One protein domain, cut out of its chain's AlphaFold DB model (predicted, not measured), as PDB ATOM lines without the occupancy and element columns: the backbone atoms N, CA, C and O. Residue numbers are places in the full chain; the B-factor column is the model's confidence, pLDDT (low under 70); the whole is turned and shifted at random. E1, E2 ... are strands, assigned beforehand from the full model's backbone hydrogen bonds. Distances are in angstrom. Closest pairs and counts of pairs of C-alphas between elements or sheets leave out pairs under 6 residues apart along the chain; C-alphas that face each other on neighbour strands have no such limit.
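AT A GLANCE: This is residues 23 to 29 and 107 to 231 of the 232 residues of the protein "zinc_ribbon_2 domain-containing protein" of Methanobrevibacter woesei (UniProt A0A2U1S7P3). One twisted sheet folds round on itself into a loose, flattened, nearly closed barrel. E2, E3 and E6 make one wall and E4, E7 and E8 the other; E5 bends and joins the walls along one side, and short E1 bridges the ends of E3 and E8 on the other side. The printed part has 132 residues, no named helix and eight named strands, E1 to E8 in order along the chain, an all-strand class; the sheet is branched at E3, and its neighbour pairs are antiparallel. The whole is compact, with a radius of gyration of the C-alphas of 15.5 A, and spans 47 by 40 by 29 A.

IN THESE COORDINATES: The printed part begins at Gly 23, whose C-alpha is at (-77.562, -3.592, -15.523), and residues 23 to 29 hold no named element. After the cut come E1, residues 108 to 110, and E2, residues 123 to 130. E3, residues 136 to 148, is the longest strand by residues; it runs 38.3 A from C-alpha 136 at (-73.137, -15.564, 7.135). E4 is residues 159 to 166, 23.8 A. E5, residues 169 to 180, 31.4 A, bends by 59 degrees at residue 172. E6 is residues 186 to 194, 27.1 A. E7, residues 202 to 208, and E8, residues 214 to 221, follow; E8 ends with C-alpha 221 at (-90.407, -1.594, -4.056).

HOW THE PARTS SIT: E1 and E2 lie on one side of E3, beside residues 146 to 148 and 136 to 143, and E6 lies on the other side. N 147 and O 109 are 3.2 A apart, within hydrogen-bond range. In the hairpin of E2 and E3, N 129 and O 137 are 2.8 A apart. Between E3 and E6, N 146 and O 186 are 2.7 A apart. E4, E5 and E6 form a meander, each strand the antiparallel neighbour of the one before. E5 is staggered: residues 169 to 176 pair with E4, with N 171 and O 164 2.8 A apart, and residues 177 to 180 with E6, with N 177 and O 189 2.8 A apart. E3 to E6 and E4 to E7 are Greek keys, a meander of three strands plus a fourth, the first and fourth being antiparallel neighbours. Across E4 and E7, N 163 and O 204 are 2.8 A apart; across the hairpin of E7 and E8, N 205 and O 218 are 2.9 A apart. The closest C-alphas of E1 and E8, those of Val 108 and Gly 216, are 4.6 A apart. E3 and E8 are apart.

THE WHOLE: The C-alphas farthest apart, those of Gly 134 and Ser 152, are 48.5 A apart. Residues 30 to 106 are not printed, and C-alphas 29 and 107 are 23.5 A apart across the cut. The link from E1 to E2, 12 residues, is long. Mean pLDDT of the printed part is 74.8; 43 residues are under 70, among them 107 to 131 and 223 to 231.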
ATOM      1  N   GLY A  23     -76.388  -3.016 -14.874       86.31
ATOM      2  CA  GLY A  23     -77.562  -3.592 -15.523       86.31
ATOM      3  C   GLY A  23     -77.593  -3.457 -17.049       86.31
ATOM      4  O   GLY A  23     -78.616  -3.784 -17.646       86.31
ATOM      5  N   CYS A  24     -76.521  -2.973 -17.702       89.25
ATOM      6  CA  CYS A  24     -76.465  -2.825 -19.169       89.25
ATOM      7  C   CYS A  24     -76.692  -4.183 -19.870       89.25
ATOM      8  O   CYS A  24     -76.055  -5.159 -19.475       89.25
ATOM      9  N   SER A  25     -77.572  -4.247 -20.882       88.12
ATOM     10  CA  SER A  25     -77.659  -5.404 -21.793       88.12
ATOM     11  C   SER A  25     -76.427  -5.469 -22.689       88.12
ATOM     12  O   SER A  25     -75.890  -4.431 -23.080       88.12
ATOM     13  N   LEU A  26     -75.938  -6.681 -22.951       86.88
ATOM     14  CA  LEU A  26     -74.705  -6.939 -23.702       86.88
ATOM     15  C   LEU A  26     -74.957  -7.694 -25.011       86.88
ATOM     16  O   LEU A  26     -74.015  -7.903 -25.779       86.88
ATOM     17  N   THR A  27     -76.203  -8.095 -25.272       72.94
ATOM     18  CA  THR A  27     -76.600  -8.913 -26.426       72.94
ATOM     19  C   THR A  27     -76.480  -8.150 -27.754       72.94
ATOM     20  O   THR A  27     -76.268  -8.754 -28.799       72.94
ATOM     21  N   GLU A  28     -76.471  -6.813 -27.719       58.25
ATOM     22  CA  GLU A  28     -76.390  -5.956 -28.914       58.25
ATOM     23  C   GLU A  28     -74.971  -5.743 -29.482       58.25
ATOM     24  O   GLU A  28     -74.814  -5.186 -30.570       58.25
ATOM     25  N   ILE A  29     -73.911  -6.162 -28.784       53.50
ATOM     26  CA  ILE A  29     -72.551  -5.656 -29.071       53.50
ATOM     27  C   ILE A  29     -71.718  -6.607 -29.950       53.50
ATOM     28  O   ILE A  29     -70.645  -6.237 -30.410       53.50
ATOM     29  N   LYS A 107     -95.917  -6.244 -26.409       51.56
ATOM     30  CA  LYS A 107     -95.673  -5.799 -25.030       51.56
ATOM     31  C   LYS A 107     -96.022  -6.909 -24.056       51.56
ATOM     32  O   LYS A 107     -97.165  -7.361 -24.019       51.56
ATOM     33  N   VAL A 108     -95.071  -7.273 -23.204       57.34
ATOM     34  CA  VAL A 108     -95.288  -8.189 -22.080       57.34
ATOM     35  C   VAL A 108     -95.750  -7.380 -20.868       57.34
ATOM     36  O   VAL A 108     -95.081  -6.425 -20.462       57.34
ATOM     37  N   THR A 109     -96.890  -7.751 -20.279       57.62
ATOM     38  CA  THR A 109     -97.382  -7.117 -19.052       57.62
ATOM     39  C   THR A 109     -96.825  -7.859 -17.841       57.62
ATOM     40  O   THR A 109     -97.164  -9.008 -17.571       57.62
ATOM     41  N   ILE A 110     -95.962  -7.187 -17.085       53.62
ATOM     42  CA  ILE A 110     -95.474  -7.688 -15.801       53.62
ATOM     43  C   ILE A 110     -96.349  -7.044 -14.728       53.62
ATOM     44  O   ILE A 110     -96.262  -5.835 -14.504       53.62
ATOM     45  N   SER A 111     -97.234  -7.814 -14.095       52.09
ATOM     46  CA  SER A 111     -98.013  -7.305 -12.967       52.09
ATOM     47  C   SER A 111     -97.268  -7.581 -11.674       52.09
ATOM     48  O   SER A 111     -97.036  -8.734 -11.326       52.09
ATOM     49  N   VAL A 112     -96.951  -6.519 -10.944       48.34
ATOM     50  CA  VAL A 112     -96.400  -6.622  -9.597       48.34
ATOM     51  C   VAL A 112     -97.466  -6.147  -8.631       48.34
ATOM     52  O   VAL A 112     -97.741  -4.947  -8.557       48.34
ATOM     53  N   THR A 113     -98.094  -7.079  -7.913       35.78
ATOM     54  CA  THR A 113     -99.071  -6.719  -6.878       35.78
ATOM     55  C   THR A 113     -98.562  -7.194  -5.528       35.78
ATOM     56  O   THR A 113     -98.386  -8.384  -5.293       35.78
ATOM     57  N   GLN A 114     -98.327  -6.248  -4.624       37.97
ATOM     58  CA  GLN A 114     -98.014  -6.560  -3.238       37.97
ATOM     59  C   GLN A 114     -99.328  -6.888  -2.525       37.97
ATOM     60  O   GLN A 114    -100.112  -5.986  -2.225       37.97
ATOM     61  N   THR A 115     -99.586  -8.172  -2.286       28.19
ATOM     62  CA  THR A 115    -100.727  -8.604  -1.476       28.19
ATOM     63  C   THR A 115    -100.195  -9.280  -0.223       28.19
ATOM     64  O   THR A 115     -99.572 -10.340  -0.284       28.19
ATOM     65  N   GLU A 116    -100.420  -8.644   0.925       33.66
ATOM     66  CA  GLU A 116    -100.252  -9.290   2.220       33.66
ATOM     67  C   GLU A 116    -101.126 -10.550   2.258       33.66
ATOM     68  O   GLU A 116    -102.310 -10.503   1.928       33.66
ATOM     69  N   SER A 117    -100.554 -11.662   2.723       33.38
ATOM     70  CA  SER A 117    -101.270 -12.903   3.038       33.38
ATOM     71  C   SER A 117    -101.741 -13.739   1.828       33.38
ATOM     72  O   SER A 117    -102.773 -13.483   1.214       33.38
ATOM     73  N   TYR A 118    -101.013 -14.836   1.590       29.83
ATOM     74  CA  TYR A 118    -101.486 -16.094   0.992       29.83
ATOM     75  C   TYR A 118    -102.413 -15.976  -0.237       29.83
ATOM     76  O   TYR A 118    -103.509 -16.525  -0.240       29.83
ATOM     77  N   ALA A 119    -101.958 -15.300  -1.293       31.52
ATOM     78  CA  ALA A 119    -102.321 -15.563  -2.692       31.52
ATOM     79  C   ALA A 119    -101.346 -14.771  -3.587       31.52
ATOM     80  O   ALA A 119    -101.311 -13.543  -3.553       31.52
ATOM     81  N   THR A 120    -100.499 -15.503  -4.305       44.72
ATOM     82  CA  THR A 120     -99.315 -15.087  -5.082       44.72
ATOM     83  C   THR A 120     -99.535 -13.884  -6.007       44.72
ATOM     84  O   THR A 120    -100.456 -13.927  -6.814       44.72
ATOM     85  N   ASN A 121     -98.677 -12.850  -5.920       56.09
ATOM     86  CA  ASN A 121     -98.566 -11.770  -6.927       56.09
ATOM     87  C   ASN A 121     -97.200 -11.024  -6.991       56.09
ATOM     88  O   ASN A 121     -96.993 -10.241  -7.911       56.09
ATOM     89  N   GLU A 122     -96.274 -11.245  -6.055       57.12
ATOM     90  CA  GLU A 122     -94.805 -11.093  -6.161       57.12
ATOM     91  C   GLU A 122     -94.249 -11.498  -4.789       57.12
ATOM     92  O   GLU A 122     -94.734 -11.011  -3.764       57.12
ATOM     93  N   VAL A 123     -93.283 -12.414  -4.736       57.31
ATOM     94  CA  VAL A 123     -92.687 -12.874  -3.480       57.31
ATOM     95  C   VAL A 123     -91.216 -12.497  -3.453       57.31
ATOM     96  O   VAL A 123     -90.382 -13.079  -4.145       57.31
ATOM     97  N   ASN A 124     -90.914 -11.532  -2.592       67.44
ATOM     98  CA  ASN A 124     -89.575 -11.042  -2.324       67.44
ATOM     99  C   ASN A 124     -89.232 -11.342  -0.871       67.44
ATOM    100  O   ASN A 124     -89.932 -10.896   0.038       67.44
ATOM    101  N   TYR A 125     -88.167 -12.095  -0.623       65.88
ATOM    102  CA  TYR A 125     -87.729 -12.341   0.746       65.88
ATOM    103  C   TYR A 125     -86.216 -12.411   0.859       65.88
ATOM    104  O   TYR A 125     -85.503 -12.763  -0.084       65.88
ATOM    105  N   THR A 126     -85.737 -12.070   2.052       64.06
ATOM    106  CA  THR A 126     -84.332 -12.186   2.420       64.06
ATOM    107  C   THR A 126     -84.186 -13.291   3.451       64.06
ATOM    108  O   THR A 126     -84.786 -13.222   4.522       64.06
ATOM    109  N   THR A 127     -83.362 -14.295   3.160       63.53
ATOM    110  CA  THR A 127     -82.944 -15.278   4.174       63.53
ATOM    111  C   THR A 127     -81.502 -15.036   4.580       63.53
ATOM    112  O   THR A 127     -80.675 -14.640   3.759       63.53
ATOM    113  N   ALA A 128     -81.211 -15.254   5.861       66.50
ATOM    114  CA  ALA A 128     -79.854 -15.272   6.384       66.50
ATOM    115  C   ALA A 128     -79.468 -16.727   6.671       66.50
ATOM    116  O   ALA A 128     -80.106 -17.388   7.495       66.50
ATOM    117  N   ASN A 129     -78.433 -17.208   5.989       68.25
ATOM    118  CA  ASN A 129     -77.962 -18.585   6.042       68.25
ATOM    119  C   ASN A 129     -76.551 -18.630   6.635       68.25
ATOM    120  O   ASN A 129     -75.668 -17.883   6.211       68.25
ATOM    121  N   LEU A 130     -76.330 -19.508   7.615       66.94
ATOM    122  CA  LEU A 130     -74.993 -19.806   8.124       66.94
ATOM    123  C   LEU A 130     -74.413 -20.961   7.302       66.94
ATOM    124  O   LEU A 130     -74.950 -22.064   7.313       66.94
ATOM    125  N   THR A 131     -73.334 -20.704   6.571       68.44
ATOM    126  CA  THR A 131     -72.632 -21.743   5.801       68.44
ATOM    127  C   THR A 131     -71.953 -22.755   6.729       68.44
ATOM    128  O   THR A 131     -71.652 -22.443   7.882       68.44
ATOM    129  N   GLU A 132     -71.596 -23.934   6.210       70.00
ATOM    130  CA  GLU A 132     -70.824 -24.956   6.949       70.00
ATOM    131  C   GLU A 132     -69.494 -24.418   7.508       70.00
ATOM    132  O   GLU A 132     -68.990 -24.884   8.526       70.00
ATOM    133  N   THR A 133     -68.940 -23.391   6.858       73.00
ATOM    134  CA  THR A 133     -67.705 -22.708   7.274       73.00
ATOM    135  C   THR A 133     -67.914 -21.633   8.350       73.00
ATOM    136  O   THR A 133     -66.955 -20.973   8.744       73.00
ATOM    137  N   GLY A 134     -69.150 -21.428   8.817       67.12
ATOM    138  CA  GLY A 134     -69.511 -20.426   9.823       67.12
ATOM    139  C   GLY A 134     -69.665 -18.998   9.285       67.12
ATOM    140  O   GLY A 134     -69.856 -18.072  10.069       67.12
ATOM    141  N   ASN A 135     -69.593 -18.798   7.965       73.25
ATOM    142  CA  ASN A 135     -69.832 -17.494   7.341       73.25
ATOM    143  C   ASN A 135     -71.331 -17.244   7.156       73.25
ATOM    144  O   ASN A 135     -72.058 -18.167   6.782       73.25
ATOM    145  N   LEU A 136     -71.765 -16.002   7.371       74.56
ATOM    146  CA  LEU A 136     -73.137 -15.564   7.135       74.56
ATOM    147  C   LEU A 136     -73.323 -15.146   5.668       74.56
ATOM    148  O   LEU A 136     -72.515 -14.390   5.130       74.56
ATOM    149  N   GLU A 137     -74.396 -15.620   5.042       79.06
ATOM    150  CA  GLU A 137     -74.807 -15.246   3.689       79.06
ATOM    151  C   GLU A 137     -76.261 -14.783   3.673       79.06
ATOM    152  O   GLU A 137     -77.143 -15.417   4.251       79.06
ATOM    153  N   TYR A 138     -76.516 -13.690   2.966       80.50
ATOM    154  CA  TYR A 138     -77.839 -13.124   2.751       80.50
ATOM    155  C   TYR A 138     -78.284 -13.414   1.330       80.50
ATOM    156  O   TYR A 138     -77.577 -13.092   0.375       80.50
ATOM    157  N   TRP A 139     -79.458 -14.016   1.207       81.44
ATOM    158  CA  TRP A 139     -80.043 -14.426  -0.059       81.44
ATOM    159  C   TRP A 139     -81.299 -13.606  -0.304       81.44
ATOM    160  O   TRP A 139     -82.258 -13.723   0.455       81.44
ATOM    161  N   TYR A 140     -81.285 -12.797  -1.356       85.31
ATOM    162  CA  TYR A 140     -82.413 -12.000  -1.824       85.31
ATOM    163  C   TYR A 140     -83.072 -12.761  -2.959       85.31
ATOM    164  O   TYR A 140     -82.504 -12.856  -4.047       85.31
ATOM    165  N   TYR A 141     -84.232 -13.342  -2.686       83.38
ATOM    166  CA  TYR A 141     -84.989 -14.119  -3.653       83.38
ATOM    167  C   TYR A 141     -86.163 -13.300  -4.173       83.38
ATOM    168  O   TYR A 141     -86.828 -12.613  -3.397       83.38
ATOM    169  N   VAL A 142     -86.392 -13.392  -5.480       85.12
ATOM    170  CA  VAL A 142     -87.492 -12.747  -6.193       85.12
ATOM    171  C   VAL A 142     -88.191 -13.816  -7.019       85.12
ATOM    172  O   VAL A 142     -87.540 -14.505  -7.808       85.12
ATOM    173  N   ASN A 143     -89.505 -13.923  -6.856       84.44
ATOM    174  CA  ASN A 143     -90.396 -14.694  -7.715       84.44
ATOM    175  C   ASN A 143     -91.597 -13.812  -8.085       84.44
ATOM    176  O   ASN A 143     -92.284 -13.292  -7.204       84.44
ATOM    177  N   ALA A 144     -91.819 -13.599  -9.380       82.00
ATOM    178  CA  ALA A 144     -92.859 -12.713  -9.889       82.00
ATOM    179  C   ALA A 144     -93.600 -13.360 -11.057       82.00
ATOM    180  O   ALA A 144     -92.973 -13.948 -11.933       82.00
ATOM    181  N   ASN A 145     -94.920 -13.191 -11.089       80.06
ATOM    182  CA  ASN A 145     -95.765 -13.708 -12.162       80.06
ATOM    183  C   ASN A 145     -95.706 -12.766 -13.378       80.06
ATOM    184  O   ASN A 145     -95.726 -11.539 -13.242       80.06
ATOM    185  N   ILE A 146     -95.681 -13.339 -14.575       76.12
ATOM    186  CA  ILE A 146     -95.797 -12.636 -15.849       76.12
ATOM    187  C   ILE A 146     -97.105 -13.049 -16.510       76.12
ATOM    188  O   ILE A 146     -97.377 -14.237 -16.696       76.12
ATOM    189  N   TYR A 147     -97.873 -12.054 -16.948       73.81
ATOM    190  CA  TYR A 147     -99.055 -12.272 -17.769       73.81
ATOM    191  C   TYR A 147     -98.771 -11.743 -19.176       73.81
ATOM    192  O   TYR A 147     -98.836 -10.529 -19.403       73.81
ATOM    193  N   PRO A 148     -98.420 -12.614 -20.137       64.94
ATOM    194  CA  PRO A 148     -98.290 -12.174 -21.515       64.94
ATOM    195  C   PRO A 148     -99.641 -11.611 -21.972       64.94
ATOM    196  O   PRO A 148    -100.680 -12.260 -21.850       64.94
ATOM    197  N   SER A 149     -99.639 -10.365 -22.448       58.84
ATOM    198  CA  SER A 149    -100.852  -9.691 -22.935       58.84
ATOM    199  C   SER A 149    -101.438 -10.403 -24.156       58.84
ATOM    200  O   SER A 149    -102.640 -10.318 -24.398       58.84
ATOM    201  N   ASP A 150    -100.576 -11.113 -24.891       54.38
ATOM    202  CA  ASP A 150    -100.886 -11.872 -26.090       54.38
ATOM    203  C   ASP A 150    -100.619 -13.366 -25.840       54.38
ATOM    204  O   ASP A 150     -99.502 -13.792 -25.547       54.38
ATOM    205  N   LEU A 151    -101.678 -14.173 -25.960       45.56
ATOM    206  CA  LEU A 151    -101.742 -15.619 -25.668       45.56
ATOM    207  C   LEU A 151    -100.826 -16.506 -26.544       45.56
ATOM    208  O   LEU A 151    -100.914 -17.730 -26.466       45.56
ATOM    209  N   SER A 152     -99.988 -15.920 -27.404       53.75
ATOM    210  CA  SER A 152     -99.142 -16.633 -28.372       53.75
ATOM    211  C   SER A 152     -97.638 -16.514 -28.138       53.75
ATOM    212  O   SER A 152     -96.886 -17.170 -28.856       53.75
ATOM    213  N   MET A 153     -97.177 -15.699 -27.184       63.06
ATOM    214  CA  MET A 153     -95.740 -15.578 -26.920       63.06
ATOM    215  C   MET A 153     -95.243 -16.793 -26.141       63.06
ATOM    216  O   MET A 153     -95.564 -16.962 -24.964       63.06
ATOM    217  N   ASP A 154     -94.430 -17.623 -26.790       73.00
ATOM    218  CA  ASP A 154     -93.648 -18.628 -26.085       73.00
ATOM    219  C   ASP A 154     -92.415 -17.955 -25.473       73.00
ATOM    220  O   ASP A 154     -91.452 -17.627 -26.166       73.00
ATOM    221  N   LEU A 155     -92.473 -17.682 -24.167       75.50
ATOM    222  CA  LEU A 155     -91.385 -17.017 -23.443       75.50
ATOM    223  C   LEU A 155     -90.207 -17.960 -23.137       75.50
ATOM    224  O   LEU A 155     -89.252 -17.538 -22.493       75.50
ATOM    225  N   GLU A 156     -90.241 -19.214 -23.598       76.94
ATOM    226  CA  GLU A 156     -89.164 -20.196 -23.391       76.94
ATOM    227  C   GLU A 156     -87.818 -19.759 -24.002       76.94
ATOM    228  O   GLU A 156     -86.763 -20.119 -23.484       76.94
ATOM    229  N   GLU A 157     -87.839 -18.953 -25.068       84.44
ATOM    230  CA  GLU A 157     -86.625 -18.411 -25.703       84.44
ATOM    231  C   GLU A 157     -86.216 -17.029 -25.166       84.44
ATOM    232  O   GLU A 157     -85.200 -16.473 -25.587       84.44
ATOM    233  N   TYR A 158     -87.014 -16.446 -24.270       88.75
ATOM    234  CA  TYR A 158     -86.786 -15.105 -23.748       88.75
ATOM    235  C   TYR A 158     -85.831 -15.155 -22.558       88.75
ATOM    236  O   TYR A 158     -85.852 -16.069 -21.735       88.75
ATOM    237  N   ASP A 159     -85.020 -14.112 -22.437       91.00
ATOM    238  CA  ASP A 159     -84.185 -13.889 -21.270       91.00
ATOM    239  C   ASP A 159     -84.931 -13.023 -20.252       91.00
ATOM    240  O   ASP A 159     -85.721 -12.142 -20.603       91.00
ATOM    241  N   ALA A 160     -84.633 -13.214 -18.969       91.38
ATOM    242  CA  ALA A 160     -85.067 -12.304 -17.922       91.38
ATOM    243  C   ALA A 160     -83.877 -11.770 -17.125       91.38
ATOM    244  O   ALA A 160     -82.854 -12.432 -16.935       91.38
ATOM    245  N   LYS A 161     -84.022 -10.542 -16.632       93.75
ATOM    246  CA  LYS A 161     -83.037  -9.881 -15.780       93.75
ATOM    247  C   LYS A 161     -83.721  -9.258 -14.580       93.75
ATOM    248  O   LYS A 161     -84.711  -8.546 -14.735       93.75
ATOM    249  N   ILE A 162     -83.131  -9.446 -13.404       93.56
ATOM    250  CA  ILE A 162     -83.539  -8.758 -12.178       93.56
ATOM    251  C   ILE A 162     -82.414  -7.824 -11.747       93.56
ATOM    252  O   ILE A 162     -81.269  -8.240 -11.571       93.56
ATOM    253  N   THR A 163     -82.733  -6.543 -11.579       95.12
ATOM    254  CA  THR A 163     -81.804  -5.523 -11.079       95.12
ATOM    255  C   THR A 163     -82.225  -5.090  -9.684       95.12
ATOM    256  O   THR A 163     -83.356  -4.654  -9.493       95.12
ATOM    257  N   PHE A 164     -81.308  -5.184  -8.725       92.75
ATOM    258  CA  PHE A 164     -81.509  -4.797  -7.330       92.75
ATOM    259  C   PHE A 164     -80.940  -3.398  -7.089       92.75
ATOM    260  O   PHE A 164     -79.823  -3.099  -7.524       92.75
ATOM    261  N   TYR A 165     -81.683  -2.557  -6.372       94.00
ATOM    262  CA  TYR A 165     -81.334  -1.155  -6.141       94.00
ATOM    263  C   TYR A 165     -81.266  -0.792  -4.657       94.00
ATOM    264  O   TYR A 165     -82.010  -1.335  -3.844       94.00
ATOM    265  N   ASN A 166     -80.419   0.190  -4.340       93.25
ATOM    266  CA  ASN A 166     -80.466   0.983  -3.112       93.25
ATOM    267  C   ASN A 166     -80.816   2.428  -3.502       93.25
ATOM    268  O   ASN A 166     -79.984   3.186  -4.007       93.25
ATOM    269  N   GLY A 167     -82.086   2.789  -3.366       91.50
ATOM    270  CA  GLY A 167     -82.668   3.992  -3.945       91.50
ATOM    271  C   GLY A 167     -82.522   4.026  -5.471       91.50
ATOM    272  O   GLY A 167     -83.170   3.285  -6.210       91.50
ATOM    273  N   SER A 168     -81.673   4.929  -5.965       90.81
ATOM    274  CA  SER A 168     -81.392   5.067  -7.405       90.81
ATOM    275  C   SER A 168     -80.131   4.326  -7.856       90.81
ATOM    276  O   SER A 168     -79.874   4.243  -9.056       90.81
ATOM    277  N   GLU A 169     -79.339   3.799  -6.923       94.31
ATOM    278  CA  GLU A 169     -78.080   3.128  -7.231       94.31
ATOM    279  C   GLU A 169     -78.305   1.642  -7.495       94.31
ATOM    280  O   GLU A 169     -79.033   0.973  -6.762       94.31
ATOM    281  N   VAL A 170     -77.665   1.117  -8.542       95.94
ATOM    282  CA  VAL A 170     -77.670  -0.320  -8.837       95.94
ATOM    283  C   VAL A 170     -76.733  -1.016  -7.856       95.94
ATOM    284  O   VAL A 170     -75.536  -0.734  -7.836       95.94
ATOM    285  N   ILE A 171     -77.271  -1.954  -7.078       94.62
ATOM    286  CA  ILE A 171     -76.477  -2.861  -6.242       94.62
ATOM    287  C   ILE A 171     -75.872  -3.938  -7.141       94.62
ATOM    288  O   ILE A 171     -74.656  -4.129  -7.180       94.62
ATOM    289  N   THR A 172     -76.741  -4.639  -7.869       95.38
ATOM    290  CA  THR A 172     -76.360  -5.700  -8.798       95.38
ATOM    291  C   THR A 172     -77.469  -5.965  -9.814       95.38
ATOM    292  O   THR A 172     -78.622  -5.583  -9.604       95.38
ATOM    293  N   ALA A 173     -77.127  -6.662 -10.892       95.44
ATOM    294  CA  ALA A 173     -78.085  -7.269 -11.805       95.44
ATOM    295  C   ALA A 173     -77.750  -8.749 -11.992       95.44
ATOM    296  O   ALA A 173     -76.576  -9.098 -12.148       95.44
ATOM    297  N   VAL A 174     -78.776  -9.594 -11.987       93.94
ATOM    298  CA  VAL A 174     -78.662 -11.044 -12.162       93.94
ATOM    299  C   VAL A 174     -79.526 -11.500 -13.332       93.94
ATOM    300  O   VAL A 174     -80.580 -10.918 -13.604       93.94
ATOM    301  N   GLU A 175     -79.059 -12.529 -14.031       94.12
ATOM    302  CA  GLU A 175     -79.896 -13.289 -14.958       94.12
ATOM    303  C   GLU A 175     -80.965 -14.034 -14.154       94.12
ATOM    304  O   GLU A 175     -80.694 -14.544 -13.063       94.12
ATOM    305  N   ALA A 176     -82.186 -14.039 -14.671       91.19
ATOM    306  CA  ALA A 176     -83.335 -14.675 -14.057       91.19
ATOM    307  C   ALA A 176     -83.905 -15.738 -14.994       91.19
ATOM    308  O   ALA A 176     -83.770 -15.653 -16.214       91.19
ATOM    309  N   TYR A 177     -84.547 -16.737 -14.406       90.75
ATOM    310  CA  TYR A 177     -85.151 -17.852 -15.119       90.75
ATOM    311  C   TYR A 177     -86.634 -17.591 -15.317       90.75
ATOM    312  O   TYR A 177     -87.316 -17.181 -14.375       90.75
ATOM    313  N   ILE A 178     -87.123 -17.854 -16.526       89.19
ATOM    314  CA  ILE A 178     -88.548 -17.855 -16.840       89.19
ATOM    315  C   ILE A 178     -89.042 -19.302 -16.756       89.19
ATOM    316  O   ILE A 178     -88.517 -20.181 -17.437       89.19
ATOM    317  N   TYR A 179     -90.038 -19.554 -15.913       87.19
ATOM    318  CA  TYR A 179     -90.714 -20.843 -15.789       87.19
ATOM    319  C   TYR A 179     -92.115 -20.742 -16.368       87.19
ATOM    320  O   TYR A 179     -92.798 -19.755 -16.133       87.19
ATOM    321  N   LYS A 180     -92.545 -21.769 -17.096       86.12
ATOM    322  CA  LYS A 180     -93.892 -21.892 -17.658       86.12
ATOM    323  C   LYS A 180     -94.665 -22.944 -16.880       86.12
ATOM    324  O   LYS A 180     -94.135 -24.026 -16.625       86.12
ATOM    325  N   TYR A 181     -95.904 -22.634 -16.532       83.38
ATOM    326  CA  TYR A 181     -96.808 -23.557 -15.855       83.38
ATOM    327  C   TYR A 181     -97.855 -24.125 -16.815       83.38
ATOM    328  O   TYR A 181     -98.127 -23.570 -17.881       83.38
ATOM    329  N   ASP A 182     -98.469 -25.238 -16.410       81.75
ATOM    330  CA  ASP A 182     -99.491 -25.940 -17.197       81.75
ATOM    331  C   ASP A 182    -100.741 -25.082 -17.466       81.75
ATOM    332  O   ASP A 182    -101.462 -25.318 -18.435       81.75
ATOM    333  N   ASP A 183    -101.005 -24.079 -16.623       79.62
ATOM    334  CA  ASP A 183    -102.116 -23.134 -16.778       79.62
ATOM    335  C   ASP A 183    -101.810 -21.974 -17.747       79.62
ATOM    336  O   ASP A 183    -102.657 -21.104 -17.959       79.62
ATOM    337  N   GLY A 184    -100.623 -21.979 -18.367       76.25
ATOM    338  CA  GLY A 184    -100.172 -20.963 -19.316       76.25
ATOM    339  C   GLY A 184     -99.624 -19.693 -18.667       76.25
ATOM    340  O   GLY A 184     -99.305 -18.745 -19.384       76.25
ATOM    341  N   THR A 185     -99.510 -19.653 -17.337       78.38
ATOM    342  CA  THR A 185     -98.818 -18.571 -16.630       78.38
ATOM    343  C   THR A 185     -97.309 -18.776 -16.657       78.38
ATOM    344  O   THR A 185     -96.809 -19.889 -16.859       78.38
ATOM    345  N   PHE A 186     -96.573 -17.684 -16.462       82.75
ATOM    346  CA  PHE A 186     -95.123 -17.715 -16.374       82.75
ATOM    347  C   PHE A 186     -94.652 -17.050 -15.086       82.75
ATOM    348  O   PHE A 186     -95.227 -16.047 -14.676       82.75
ATOM    349  N   ASP A 187     -93.560 -17.544 -14.513       86.62
ATOM    350  CA  ASP A 187     -92.855 -16.891 -13.413       86.62
ATOM    351  C   ASP A 187     -91.452 -16.474 -13.841       86.62
ATOM    352  O   ASP A 187     -90.730 -17.253 -14.457       86.62
ATOM    353  N   VAL A 188     -91.021 -15.284 -13.427       86.75
ATOM    354  CA  VAL A 188     -89.600 -14.926 -13.371       86.75
ATOM    355  C   VAL A 188     -89.082 -15.206 -11.979       86.75
ATOM    356  O   VAL A 188     -89.624 -14.708 -10.994       86.75
ATOM    357  N   THR A 189     -87.982 -15.944 -11.897       88.75
ATOM    358  CA  THR A 189     -87.295 -16.220 -10.639       88.75
ATOM    359  C   THR A 189     -85.812 -15.904 -10.739       88.75
ATOM    360  O   THR A 189     -85.138 -16.307 -11.685       88.75
ATOM    361  N   GLY A 190     -85.266 -15.250  -9.718       88.38
ATOM    362  CA  GLY A 190     -83.825 -15.085  -9.582       88.38
ATOM    363  C   GLY A 190     -83.413 -14.782  -8.152       88.38
ATOM    364  O   GLY A 190     -84.237 -14.439  -7.299       88.38
ATOM    365  N   SER A 191     -82.120 -14.930  -7.884       86.81
ATOM    366  CA  SER A 191     -81.559 -14.670  -6.565       86.81
ATOM    367  C   SER A 191     -80.253 -13.895  -6.633       86.81
ATOM    368  O   SER A 191     -79.455 -14.023  -7.561       86.81
ATOM    369  N   TYR A 192     -80.038 -13.077  -5.608       87.06
ATOM    370  CA  TYR A 192     -78.785 -12.387  -5.349       87.06
ATOM    371  C   TYR A 192     -78.272 -12.782  -3.966       87.06
ATOM    372  O   TYR A 192     -78.973 -12.609  -2.970       87.06
ATOM    373  N   THR A 193     -77.041 -13.290  -3.904       87.38
ATOM    374  CA  THR A 193     -76.390 -13.690  -2.652       87.38
ATOM    375  C   THR A 193     -75.217 -12.773  -2.327       87.38
ATOM    376  O   THR A 193     -74.407 -12.439  -3.195       87.38
ATOM    377  N   THR A 194     -75.100 -12.375  -1.062       86.12
ATOM    378  CA  THR A 194     -74.022 -11.513  -0.557       86.12
ATOM    379  C   THR A 194     -73.633 -11.891   0.871       86.12
ATOM    380  O   THR A 194     -74.436 -12.427   1.625       86.12
ATOM    381  N   LYS A 195     -72.386 -11.609   1.259       85.19
ATOM    382  CA  LYS A 195     -71.878 -11.835   2.627       85.19
ATOM    383  C   LYS A 195     -72.224 -10.699   3.589       85.19
ATOM    384  O   LYS A 195     -72.180 -10.873   4.802       85.19
ATOM    385  N   GLU A 196     -72.563  -9.536   3.046       84.69
ATOM    386  CA  GLU A 196     -72.972  -8.357   3.805       84.69
ATOM    387  C   GLU A 196     -74.429  -8.040   3.496       84.69
ATOM    388  O   GLU A 196     -74.843  -8.122   2.336       84.69
ATOM    389  N   LEU A 197     -75.196  -7.671   4.524       82.50
ATOM    390  CA  LEU A 197     -76.594  -7.289   4.369       82.50
ATOM    391  C   LEU A 197     -76.686  -6.060   3.454       82.50
ATOM    392  O   LEU A 197     -76.242  -4.969   3.812       82.50
ATOM    393  N   ALA A 198     -77.281  -6.237   2.279       85.75
ATOM    394  CA  ALA A 198     -77.548  -5.169   1.331       85.75
ATOM    395  C   ALA A 198     -78.866  -4.450   1.665       85.75
ATOM    396  O   ALA A 198     -79.889  -5.079   1.944       85.75
ATOM    397  N   ASN A 199     -78.859  -3.118   1.578       88.31
ATOM    398  CA  ASN A 199     -80.068  -2.304   1.695       88.31
ATOM    399  C   ASN A 199     -80.813  -2.260   0.352       88.31
ATOM    400  O   ASN A 199     -80.704  -1.284  -0.390       88.31
ATOM    401  N   VAL A 200     -81.508  -3.346   0.013       87.19
ATOM    402  CA  VAL A 200     -82.320  -3.424  -1.208       87.19
ATOM    403  C   VAL A 200     -83.640  -2.690  -0.976       87.19
ATOM    404  O   VAL A 200     -84.427  -3.097  -0.126       87.19
ATOM    405  N   THR A 201     -83.887  -1.622  -1.732       88.81
ATOM    406  CA  THR A 201     -85.116  -0.815  -1.639       88.81
ATOM    407  C   THR A 201     -86.076  -1.067  -2.792       88.81
ATOM    408  O   THR A 201     -87.287  -0.955  -2.623       88.81
ATOM    409  N   ASP A 202     -85.547  -1.400  -3.969       88.62
ATOM    410  CA  ASP A 202     -86.326  -1.606  -5.183       88.62
ATOM    411  C   ASP A 202     -85.721  -2.736  -6.010       88.62
ATOM    412  O   ASP A 202     -84.505  -2.960  -6.006       88.62
ATOM    413  N   ILE A 203     -86.573  -3.388  -6.791       90.19
ATOM    414  CA  ILE A 203     -86.172  -4.309  -7.846       90.19
ATOM    415  C   ILE A 203     -86.765  -3.877  -9.180       90.19
ATOM    416  O   ILE A 203     -87.825  -3.256  -9.233       90.19
ATOM    417  N   GLN A 204     -86.074  -4.199 -10.267       90.19
ATOM    418  CA  GLN A 204     -86.596  -4.064 -11.621       90.19
ATOM    419  C   GLN A 204     -86.449  -5.386 -12.358       90.19
ATOM    420  O   GLN A 204     -85.340  -5.911 -12.453       90.19
ATOM    421  N   ILE A 205     -87.561  -5.877 -12.890       90.38
ATOM    422  CA  ILE A 205     -87.632  -7.084 -13.705       90.38
ATOM    423  C   ILE A 205     -87.771  -6.656 -15.160       90.38
ATOM    424  O   ILE A 205     -88.625  -5.830 -15.485       90.38
ATOM    425  N   GLU A 206     -86.923  -7.201 -16.026       89.38
ATOM    426  CA  GLU A 206     -86.951  -6.956 -17.465       89.38
ATOM    427  C   GLU A 206     -87.011  -8.287 -18.212       89.38
ATOM    428  O   GLU A 206     -86.190  -9.167 -17.959       89.38
ATOM    429  N   VAL A 207     -87.978  -8.413 -19.120       89.12
ATOM    430  CA  VAL A 207     -88.132  -9.541 -20.047       89.12
ATOM    431  C   VAL A 207     -87.598  -9.104 -21.402       89.12
ATOM    432  O   VAL A 207     -87.945  -8.028 -21.901       89.12
ATOM    433  N   ILE A 208     -86.718  -9.921 -21.964       87.69
ATOM    434  CA  ILE A 208     -85.864  -9.580 -23.092       87.69
ATOM    435  C   ILE A 208     -86.053 -10.648 -24.159       87.69
ATOM    436  O   ILE A 208     -85.916 -11.837 -23.890       87.69
ATOM    437  N   ASN A 209     -86.411 -10.225 -25.363       87.06
ATOM    438  CA  ASN A 209     -86.643 -11.148 -26.467       87.06
ATOM    439  C   ASN A 209     -85.317 -11.702 -27.039       87.06
ATOM    440  O   ASN A 209     -84.241 -11.178 -26.732       87.06
ATOM    441  N   PRO A 210     -85.364 -12.718 -27.923       86.44
ATOM    442  CA  PRO A 210     -84.158 -13.276 -28.540       86.44
ATOM    443  C   PRO A 210     -83.330 -12.275 -29.365       86.44
ATOM    444  O   PRO A 210     -82.141 -12.503 -29.594       86.44
ATOM    445  N   THR A 211     -83.926 -11.164 -29.823       85.75
ATOM    446  CA  THR A 211     -83.198 -10.088 -30.522       85.75
ATOM    447  C   THR A 211     -82.462  -9.148 -29.565       85.75
ATOM    448  O   THR A 211     -81.605  -8.385 -30.011       85.75
ATOM    449  N   GLY A 212     -82.713  -9.256 -28.256       83.06
ATOM    450  CA  GLY A 212     -82.081  -8.470 -27.198       83.06
ATOM    451  C   GLY A 212     -82.889  -7.252 -26.740       83.06
ATOM    452  O   GLY A 212     -82.428  -6.535 -25.848       83.06
ATOM    453  N   ASP A 213     -84.080  -7.032 -27.296       84.44
ATOM    454  CA  ASP A 213     -84.955  -5.913 -26.960       84.44
ATOM    455  C   ASP A 213     -85.744  -6.185 -25.677       84.44
ATOM    456  O   ASP A 213     -86.259  -7.281 -25.445       84.44
ATOM    457  N   ILE A 214     -85.896  -5.151 -24.849       85.00
ATOM    458  CA  ILE A 214     -86.733  -5.211 -23.648       85.00
ATOM    459  C   ILE A 214     -88.202  -5.095 -24.071       85.00
ATOM    460  O   ILE A 214     -88.653  -4.027 -24.488       85.00
ATOM    461  N   VAL A 215     -88.957  -6.183 -23.914       84.44
ATOM    462  CA  VAL A 215     -90.390  -6.271 -24.263       84.44
ATOM    463  C   VAL A 215     -91.316  -6.113 -23.054       84.44
ATOM    464  O   VAL A 215     -92.506  -5.833 -23.206       84.44
ATOM    465  N   GLY A 216     -90.770  -6.254 -21.844       83.00
ATOM    466  CA  GLY A 216     -91.460  -6.024 -20.578       83.00
ATOM    467  C   GLY A 216     -90.490  -5.459 -19.549       83.00
ATOM    468  O   GLY A 216     -89.358  -5.923 -19.447       83.00
ATOM    469  N   SER A 217     -90.907  -4.442 -18.797       85.56
ATOM    470  CA  SER A 217     -90.091  -3.840 -17.738       85.56
ATOM    471  C   SER A 217     -90.990  -3.325 -16.627       85.56
ATOM    472  O   SER A 217     -91.883  -2.516 -16.881       85.56
ATOM    473  N   GLN A 218     -90.750  -3.777 -15.401       84.88
ATOM    474  CA  GLN A 218     -91.488  -3.323 -14.231       84.88
ATOM    475  C   GLN A 218     -90.531  -3.120 -13.065       84.88
ATOM    476  O   GLN A 218     -89.716  -3.986 -12.751       84.88
ATOM    477  N   LYS A 219     -90.623  -1.945 -12.439       86.88
ATOM    478  CA  LYS A 219     -89.876  -1.591 -11.231       86.88
ATOM    479  C   LYS A 219     -90.837  -1.485 -10.055       86.88
ATOM    480  O   LYS A 219     -91.893  -0.865 -10.200       86.88
ATOM    481  N   SER A 220     -90.446  -2.048  -8.920       82.88
ATOM    482  CA  SER A 220     -91.277  -2.152  -7.722       82.88
ATOM    483  C   SER A 220     -90.438  -2.041  -6.456       82.88
ATOM    484  O   SER A 220     -89.236  -2.319  -6.471       82.88
ATOM    485  N   GLN A 221     -91.070  -1.629  -5.356       83.12
ATOM    486  CA  GLN A 221     -90.407  -1.594  -4.056       83.12
ATOM    487  C   GLN A 221     -90.152  -3.011  -3.551       83.12
ATOM    488  O   GLN A 221     -91.035  -3.868  -3.590       83.12
ATOM    489  N   PHE A 222     -88.943  -3.236  -3.046       77.75
ATOM    490  CA  PHE A 222     -88.568  -4.485  -2.408       77.75
ATOM    491  C   PHE A 222     -88.981  -4.433  -0.940       77.75
ATOM    492  O   PHE A 222     -88.459  -3.635  -0.161       77.75
ATOM    493  N   THR A 223     -89.909  -5.300  -0.551       69.38
ATOM    494  CA  THR A 223     -90.270  -5.477   0.856       69.38
ATOM    495  C   THR A 223     -89.455  -6.628   1.416       69.38
ATOM    496  O   THR A 223     -89.551  -7.751   0.925       69.38
ATOM    497  N   MET A 224     -88.650  -6.371   2.449       60.28
ATOM    498  CA  MET A 224     -88.004  -7.453   3.190       60.28
ATOM    499  C   MET A 224     -89.083  -8.291   3.883       60.28
ATOM    500  O   MET A 224     -89.738  -7.811   4.806       60.28
ATOM    501  N   GLY A 225     -89.260  -9.541   3.447       56.31
ATOM    502  CA  GLY A 225     -89.957 -10.550   4.247       56.31
ATOM    503  C   GLY A 225     -89.231 -10.806   5.575       56.31
ATOM    504  O   GLY A 225     -88.046 -10.481   5.708       56.31
ATOM    505  N   ASP A 226     -89.929 -11.387   6.555       44.97
ATOM    506  CA  ASP A 226     -89.357 -11.716   7.865       44.97
ATOM    507  C   ASP A 226     -88.033 -12.481   7.704       44.97
ATOM    508  O   ASP A 226     -87.997 -13.584   7.151       44.97
ATOM    509  N   MET A 227     -86.933 -11.900   8.199       47.09
ATOM    510  CA  MET A 227     -85.628 -12.560   8.240       47.09
ATOM    511  C   MET A 227     -85.693 -13.736   9.219       47.09
ATOM    512  O   MET A 227     -85.323 -13.623  10.388       47.09
ATOM    513  N   SER A 228     -86.159 -14.887   8.746       45.34
ATOM    514  CA  SER A 228     -85.990 -16.133   9.478       45.34
ATOM    515  C   SER A 228     -84.542 -16.587   9.301       45.34
ATOM    516  O   SER A 228     -84.080 -16.896   8.205       45.34
ATOM    517  N   THR A 229     -83.773 -16.572  10.389       41.31
ATOM    518  CA  THR A 229     -82.499 -17.292  10.417       41.31
ATOM    519  C   THR A 229     -82.825 -18.777  10.344       41.31
ATOM    520  O   THR A 229     -83.440 -19.298  11.282       41.31
ATOM    521  N   ALA A 230     -82.420 -19.457   9.272       36.53
ATOM    522  CA  ALA A 230     -82.425 -20.913   9.254       36.53
ATOM    523  C   ALA A 230     -81.425 -21.384  10.321       36.53
ATOM    524  O   ALA A 230     -80.211 -21.259  10.162       36.53
ATOM    525  N   ARG A 231     -81.940 -21.827  11.472       32.16
ATOM    526  CA  ARG A 231     -81.135 -22.487  12.502       32.16
ATOM    527  C   ARG A 231     -81.006 -23.950  12.090       32.16
ATOM    528  O   ARG A 231     -82.004 -24.665  12.148       32.16
TER     529      ARG A 231